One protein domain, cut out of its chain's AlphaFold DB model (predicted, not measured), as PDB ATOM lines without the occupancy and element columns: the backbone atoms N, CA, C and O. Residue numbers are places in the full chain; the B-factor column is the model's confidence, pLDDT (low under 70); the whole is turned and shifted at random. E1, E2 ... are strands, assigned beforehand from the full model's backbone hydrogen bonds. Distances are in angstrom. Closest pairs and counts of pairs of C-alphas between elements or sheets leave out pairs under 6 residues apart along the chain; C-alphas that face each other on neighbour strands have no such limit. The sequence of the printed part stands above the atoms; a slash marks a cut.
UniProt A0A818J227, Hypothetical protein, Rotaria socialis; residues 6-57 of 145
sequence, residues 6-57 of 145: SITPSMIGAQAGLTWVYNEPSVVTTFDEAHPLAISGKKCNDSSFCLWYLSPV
ATOM      1  N   SER A   6     -28.113 -57.768 -13.728       93.06
ATOM      2  CA  SER A   6     -29.433 -57.154 -13.837       93.06
ATOM      3  C   SER A   6     -29.883 -56.595 -12.494       93.06
ATOM      4  O   SER A   6     -29.558 -57.153 -11.446       93.06
ATOM      5  N   ILE A   7     -30.629 -55.495 -12.532       91.31
ATOM      6  CA  ILE A   7     -31.263 -54.885 -11.362       91.31
ATOM      7  C   ILE A   7     -32.780 -54.984 -11.535       91.31
ATOM      8  O   ILE A   7     -33.287 -54.656 -12.604       91.31
ATOM      9  N   THR A   8     -33.504 -55.405 -10.500       94.19
ATOM     10  CA  THR A   8     -34.969 -55.280 -10.407       94.19
ATOM     11  C   THR A   8     -35.349 -54.105  -9.496       94.19
ATOM     12  O   THR A   8     -34.516 -53.659  -8.698       94.19
ATOM     13  N   PRO A   9     -36.590 -53.585  -9.561       92.31
ATOM     14  CA  PRO A   9     -37.035 -52.528  -8.651       92.31
ATOM     15  C   PRO A   9     -36.848 -52.886  -7.170       92.31
ATOM     16  O   PRO A   9     -36.312 -52.081  -6.402       92.31
ATOM     17  N   SER A  10     -37.207 -54.113  -6.781       93.12
ATOM     18  CA  SER A  10     -37.074 -54.610  -5.407       93.12
ATOM     19  C   SER A  10     -35.639 -54.575  -4.867       93.12
ATOM     20  O   SER A  10     -35.447 -54.260  -3.693       93.12
ATOM     21  N   MET A  11     -34.623 -54.804  -5.707       93.50
ATOM     22  CA  MET A  11     -33.210 -54.772  -5.292       93.50
ATOM     23  C   MET A  11     -32.734 -53.391  -4.827       93.50
ATOM     24  O   MET A  11     -31.786 -53.301  -4.051       93.50
ATOM     25  N   ILE A  12     -33.363 -52.320  -5.314       89.69
ATOM     26  CA  ILE A  12     -32.962 -50.932  -5.038       89.69
ATOM     27  C   ILE A  12     -34.036 -50.148  -4.275       89.69
ATOM     28  O   ILE A  12     -33.921 -48.933  -4.127       89.69
ATOM     29  N   GLY A  13     -35.087 -50.826  -3.802       87.06
ATOM     30  CA  GLY A  13     -36.214 -50.180  -3.126       87.06
ATOM     31  C   GLY A  13     -36.973 -49.194  -4.021       87.06
ATOM     32  O   GLY A  13     -37.529 -48.216  -3.521       87.06
ATOM     33  N   ALA A  14     -36.970 -49.420  -5.336       85.56
ATOM     34  CA  ALA A  14     -37.704 -48.616  -6.306       85.56
ATOM     35  C   ALA A  14     -39.064 -49.246  -6.638       85.56
ATOM     36  O   ALA A  14     -39.333 -50.409  -6.338       85.56
ATOM     37  N   GLN A  15     -39.926 -48.465  -7.286       88.56
ATOM     38  CA  GLN A  15     -41.174 -48.949  -7.875       88.56
ATOM     39  C   GLN A  15     -40.974 -49.282  -9.357       88.56
ATOM     40  O   GLN A  15     -40.030 -48.800  -9.987       88.56
ATOM     41  N   ALA A  16     -41.880 -50.091  -9.908       90.12
ATOM     42  CA  ALA A  16     -41.928 -50.348 -11.340       90.12
ATOM     43  C   ALA A  16     -42.238 -49.062 -12.129       90.12
ATOM     44  O   ALA A  16     -42.948 -48.172 -11.649       90.12
ATOM     45  N   GLY A  17     -41.725 -48.968 -13.352       90.44
ATOM     46  CA  GLY A  17     -41.924 -47.802 -14.198       90.44
ATOM     47  C   GLY A  17     -41.103 -47.854 -15.480       90.44
ATOM     48  O   GLY A  17     -41.026 -48.889 -16.140       90.44
ATOM     49  N   LEU A  18     -40.496 -46.724 -15.836       89.50
ATOM     50  CA  LEU A  18     -39.600 -46.602 -16.980       89.50
ATOM     51  C   LEU A  18     -38.198 -46.231 -16.518       89.50
ATOM     52  O   LEU A  18     -38.014 -45.381 -15.646       89.50
ATOM     53  N   THR A  19     -37.221 -46.840 -17.173       87.69
ATOM     54  CA  THR A  19     -35.826 -46.421 -17.153       87.69
ATOM     55  C   THR A  19     -35.545 -45.536 -18.358       87.69
ATOM     56  O   THR A  19     -35.929 -45.849 -19.486       87.69
ATOM     57  N   TRP A  20     -34.851 -44.433 -18.110       84.62
ATOM     58  CA  TRP A  20     -34.291 -43.556 -19.130       84.62
ATOM     59  C   TRP A  20     -32.789 -43.429 -18.893       84.62
ATOM     60  O   TRP A  20     -32.358 -43.185 -17.761       84.62
ATOM     61  N   VAL A  21     -31.985 -43.628 -19.941       79.12
ATOM     62  CA  VAL A  21     -30.523 -43.560 -19.842       79.12
ATOM     63  C   VAL A  21     -30.041 -42.203 -20.335       79.12
ATOM     64  O   VAL A  21     -30.307 -41.822 -21.472       79.12
ATOM     65  N   TYR A  22     -29.280 -41.489 -19.506       73.81
ATOM     66  CA  TYR A  22     -28.816 -40.139 -19.834       73.81
ATOM     67  C   TYR A  22     -27.997 -40.073 -21.136       73.81
ATOM     68  O   TYR A  22     -28.127 -39.127 -21.908       73.81
ATOM     69  N   ASN A  23     -27.156 -41.080 -21.393       72.31
ATOM     70  CA  ASN A  23     -26.280 -41.133 -22.569       72.31
ATOM     71  C   ASN A  23     -26.951 -41.715 -23.827       72.31
ATOM     72  O   ASN A  23     -26.363 -41.645 -24.904       72.31
ATOM     73  N   GLU A  24     -28.160 -42.261 -23.712       77.00
ATOM     74  CA  GLU A  24     -28.962 -42.751 -24.837       77.00
ATOM     75  C   GLU A  24     -30.388 -42.187 -24.700       77.00
ATOM     76  O   GLU A  24     -31.347 -42.939 -24.509       77.00
ATOM     77  N   PRO A  25     -30.566 -40.850 -24.760       69.88
ATOM     78  CA  PRO A  25     -31.770 -40.220 -24.241       69.88
ATOM     79  C   PRO A  25     -33.022 -40.459 -25.089       69.88
ATOM     80  O   PRO A  25     -34.122 -40.141 -24.647       69.88
ATOM     81  N   SER A  26     -32.860 -41.023 -26.288       74.75
ATOM     82  CA  SER A  26     -33.937 -41.479 -27.170       74.75
ATOM     83  C   SER A  26     -34.504 -42.848 -26.785       74.75
ATOM     84  O   SER A  26     -35.481 -43.290 -27.388       74.75
ATOM     85  N   VAL A  27     -33.875 -43.550 -25.839       79.12
ATOM     86  CA  VAL A  27     -34.250 -44.906 -25.435       79.12
ATOM     87  C   VAL A  27     -34.884 -44.868 -24.053       79.12
ATOM     88  O   VAL A  27     -34.324 -44.342 -23.091       79.12
ATOM     89  N   VAL A  28     -36.072 -45.457 -23.966       85.19
ATOM     90  CA  VAL A  28     -36.810 -45.651 -22.722       85.19
ATOM     91  C   VAL A  28     -37.227 -47.107 -22.663       85.19
ATOM     92  O   VAL A  28     -37.653 -47.677 -23.668       85.19
ATOM     93  N   THR A  29     -37.066 -47.733 -21.506       88.56
ATOM     94  CA  THR A  29     -37.334 -49.164 -21.338       88.56
ATOM     95  C   THR A  29     -38.150 -49.390 -20.083       88.56
ATOM     96  O   THR A  29     -37.908 -48.752 -19.058       88.56
ATOM     97  N   THR A  30     -39.118 -50.298 -20.150       89.94
ATOM     98  CA  THR A  30     -39.867 -50.737 -18.972       89.94
ATOM     99  C   THR A  30     -38.920 -51.301 -17.922       89.94
ATOM    100  O   THR A  30     -37.950 -51.982 -18.248       89.94
ATOM    101  N   PHE A  31     -39.199 -50.983 -16.664       92.44
ATOM    102  CA  PHE A  31     -38.450 -51.446 -15.512       92.44
ATOM    103  C   PHE A  31     -39.418 -52.007 -14.487       92.44
ATOM    104  O   PHE A  31     -40.100 -51.261 -13.785       92.44
ATOM    105  N   ASP A  32     -39.500 -53.326 -14.431       94.00
ATOM    106  CA  ASP A  32     -40.337 -54.061 -13.493       94.00
ATOM    107  C   ASP A  32     -39.656 -55.389 -13.120       94.00
ATOM    108  O   ASP A  32     -38.517 -55.651 -13.508       94.00
ATOM    109  N   GLU A  33     -40.312 -56.218 -12.312       93.88
ATOM    110  CA  GLU A  33     -39.734 -57.495 -11.874       93.88
ATOM    111  C   GLU A  33     -39.569 -58.514 -13.022       93.88
ATOM    112  O   GLU A  33     -38.684 -59.365 -12.963       93.88
ATOM    113  N   ALA A  34     -40.386 -58.430 -14.079       94.81
ATOM    114  CA  ALA A  34     -40.284 -59.278 -15.270       94.81
ATOM    115  C   ALA A  34     -39.313 -58.705 -16.322       94.81
ATOM    116  O   ALA A  34     -38.736 -59.458 -17.108       94.81
ATOM    117  N   HIS A  35     -39.107 -57.388 -16.314       93.62
ATOM    118  CA  HIS A  35     -38.238 -56.637 -17.214       93.62
ATOM    119  C   HIS A  35     -37.161 -55.887 -16.411       93.62
ATOM    120  O   HIS A  35     -37.241 -54.664 -16.244       93.62
ATOM    121  N   PRO A  36     -36.149 -56.597 -15.878       92.50
ATOM    122  CA  PRO A  36     -35.081 -55.967 -15.117       92.50
ATOM    123  C   PRO A  36     -34.144 -55.147 -16.015       92.50
ATOM    124  O   PRO A  36     -33.941 -55.451 -17.193       92.50
ATOM    125  N   LEU A  37     -33.494 -54.142 -15.426       90.12
ATOM    126  CA  LEU A  37     -32.484 -53.341 -16.114       90.12
ATOM    127  C   LEU A  37     -31.190 -54.146 -16.256       90.12
ATOM    128  O   LEU A  37     -30.531 -54.433 -15.257       90.12
ATOM    129  N   ALA A  38     -30.803 -54.460 -17.491       89.81
ATOM    130  CA  ALA A  38     -29.529 -55.103 -17.789       89.81
ATOM    131  C   ALA A  38     -28.383 -54.077 -17.806       89.81
ATOM    132  O   ALA A  38     -28.372 -53.138 -18.605       89.81
ATOM    133  N   ILE A  39     -27.384 -54.280 -16.950       87.56
ATOM    134  CA  ILE A  39     -26.185 -53.452 -16.855       87.56
ATOM    135  C   ILE A  39     -25.006 -54.229 -17.417       87.56
ATOM    136  O   ILE A  39     -24.591 -55.255 -16.876       87.56
ATOM    137  N   SER A  40     -24.427 -53.699 -18.495       87.19
ATOM    138  CA  SER A  40     -23.189 -54.252 -19.025       87.19
ATOM    139  C   SER A  40     -21.981 -53.692 -18.285       87.19
ATOM    140  O   SER A  40     -21.756 -52.480 -18.300       87.19
ATOM    141  N   GLY A  41     -21.134 -54.569 -17.744       84.81
ATOM    142  CA  GLY A  41     -19.866 -54.198 -17.111       84.81
ATOM    143  C   GLY A  41     -18.863 -53.566 -18.084       84.81
ATOM    144  O   GLY A  41     -17.912 -52.910 -17.665       84.81
ATOM    145  N   LYS A  42     -19.075 -53.707 -19.401       84.06
ATOM    146  CA  LYS A  42     -18.293 -52.989 -20.420       84.06
ATOM    147  C   LYS A  42     -18.720 -51.529 -20.555       84.06
ATOM    148  O   LYS A  42     -17.861 -50.676 -20.749       84.06
ATOM    149  N   LYS A  43     -20.024 -51.247 -20.458       79.56
ATOM    150  CA  LYS A  43     -20.578 -49.885 -20.558       79.56
ATOM    151  C   LYS A  43     -20.541 -49.149 -19.218       79.56
ATOM    152  O   LYS A  43     -20.318 -47.942 -19.216       79.56
ATOM    153  N   CYS A  44     -20.710 -49.865 -18.107       82.81
ATOM    154  CA  CYS A  44     -20.694 -49.312 -16.758       82.81
ATOM    155  C   CYS A  44     -19.630 -49.944 -15.869       82.81
ATOM    156  O   CYS A  44     -19.776 -51.079 -15.409       82.81
ATOM    157  N   ASN A  45     -18.551 -49.209 -15.623       82.00
ATOM    158  CA  ASN A  45     -17.407 -49.667 -14.846       82.00
ATOM    159  C   ASN A  45     -16.772 -48.514 -14.061       82.00
ATOM    160  O   ASN A  45     -17.226 -47.380 -14.120       82.00
ATOM    161  N   ASP A  46     -15.695 -48.791 -13.330       78.94
ATOM    162  CA  ASP A  46     -15.047 -47.787 -12.474       78.94
ATOM    163  C   ASP A  46     -14.446 -46.604 -13.268       78.94
ATOM    164  O   ASP A  46     -14.172 -45.552 -12.698       78.94
ATOM    165  N   SER A  47     -14.274 -46.756 -14.587       80.50
ATOM    166  CA  SER A  47     -13.846 -45.696 -15.508       80.50
ATOM    167  C   SER A  47     -14.984 -45.080 -16.336       80.50
ATOM    168  O   SER A  47     -14.739 -44.132 -17.079       80.50
ATOM    169  N   SER A  48     -16.222 -45.579 -16.219       75.00
ATOM    170  CA  SER A  48     -17.388 -45.065 -16.942       75.00
ATOM    171  C   SER A  48     -18.595 -44.864 -16.021       75.00
ATOM    172  O   SER A  48     -19.119 -45.788 -15.407       75.00
ATOM    173  N   PHE A  49     -19.068 -43.622 -15.947       70.69
ATOM    174  CA  PHE A  49     -20.258 -43.275 -15.178       70.69
ATOM    175  C   PHE A  49     -21.517 -43.509 -16.014       70.69
ATOM    176  O   PHE A  49     -21.615 -43.012 -17.137       70.69
ATOM    177  N   CYS A  50     -22.492 -44.224 -15.459       77.38
ATOM    178  CA  CYS A  50     -23.801 -44.388 -16.080       77.38
ATOM    179  C   CYS A  50     -24.866 -43.817 -15.166       77.38
ATOM    180  O   CYS A  50     -24.923 -44.130 -13.976       77.38
ATOM    181  N   LEU A  51     -25.719 -42.995 -15.758       78.25
ATOM    182  CA  LEU A  51     -26.810 -42.348 -15.065       78.25
ATOM    183  C   LEU A  51     -28.118 -42.825 -15.677       78.25
ATOM    184  O   LEU A  51     -28.400 -42.567 -16.850       78.25
ATOM    185  N   TRP A  52     -28.887 -43.538 -14.863       82.69
ATOM    186  CA  TRP A  52     -30.226 -43.992 -15.196       82.69
ATOM    187  C   TRP A  52     -31.223 -43.280 -14.309       82.69
ATOM    188  O   TRP A  52     -31.003 -43.123 -13.107       82.69
ATOM    189  N   TYR A  53     -32.340 -42.900 -14.903       82.75
ATOM    190  CA  TYR A  53     -33.449 -42.314 -14.184       82.75
ATOM    191  C   TYR A  53     -34.629 -43.254 -14.212       82.75
ATOM    192  O   TYR A  53     -34.946 -43.842 -15.245       82.75
ATOM    193  N   LEU A  54     -35.267 -43.363 -13.056       86.25
ATOM    194  CA  LEU A  54     -36.478 -44.130 -12.869       86.25
ATOM    195  C   LEU A  54     -37.632 -43.146 -12.774       86.25
ATOM    196  O   LEU A  54     -37.626 -42.271 -11.905       86.25
ATOM    197  N   SER A  55     -38.612 -43.295 -13.656       86.81
ATOM    198  CA  SER A  55     -39.880 -42.586 -13.539       86.81
ATOM    199  C   SER A  55     -40.995 -43.591 -13.304       86.81
ATOM    200  O   SER A  55     -41.077 -44.571 -14.048       86.81
ATOM    201  N   PRO A  56     -41.901 -43.342 -12.345       83.56
ATOM    202  CA  PRO A  56     -43.153 -44.079 -12.298       83.56
ATOM    203  C   PRO A  56     -43.932 -43.860 -13.602       83.56
ATOM    204  O   PRO A  56     -43.796 -42.822 -14.263       83.56
ATOM    205  N   VAL A  57     -44.735 -44.860 -13.961       86.06
ATOM    206  CA  VAL A  57     -45.687 -44.787 -15.072       86.06
ATOM    207  C   VAL A  57     -47.071 -44.605 -14.496       86.06
ATOM    208  O   VAL A  57     -47.493 -45.344 -13.608       86.06
TER     209      VAL A  57
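Overview. This is residues 6 to 57 of the 145 residues of the protein "Hypothetical protein" of Rotaria socialis (UniProt A0A818J227). There is little regular structure here: a small sheet of three strands makes a wall, with strand E3 and the looping residues 6 to 14 over one face, while residues 41 to 48 stick out. The 52 printed residues include no named helix and four strands, E1 to E4, holding only 17 residues, all strand in class. The sheet's order is E2, E1, E4, antiparallel. The whole is compact, radius of gyration of the C-alphas 10.9 A, spanning 30 by 23 by 15 A.

Arrangement. Begin at residues 6 to 7, paired antiparallel with residues 37 to 38 of E3, residues 37 to 39. E1, residues 17 to 21, forms a hairpin with E2, residues 28 to 31; find N 19 and O 29 2.8 A apart. E4, residues 52 to 56, is E1's other antiparallel neighbour, with N 20 and O 53 at 2.9 A. E3 and E4 are apart.

Along the chain. From C-alpha 17 at (-41.924, -47.802, -14.198) E1 runs 13.4 A; E2 runs 9.4 A, E3 6.3 A, and E4 13.2 A to C-alpha 56 at (-43.153, -44.079, -12.298).

Size, cuts and confidence. The farthest C-alphas, of Ser 47 and Val 57, are 31.9 A apart. The printed part has no cut; E3 to E4 is a long link. Residue 25 has pLDDT under 70.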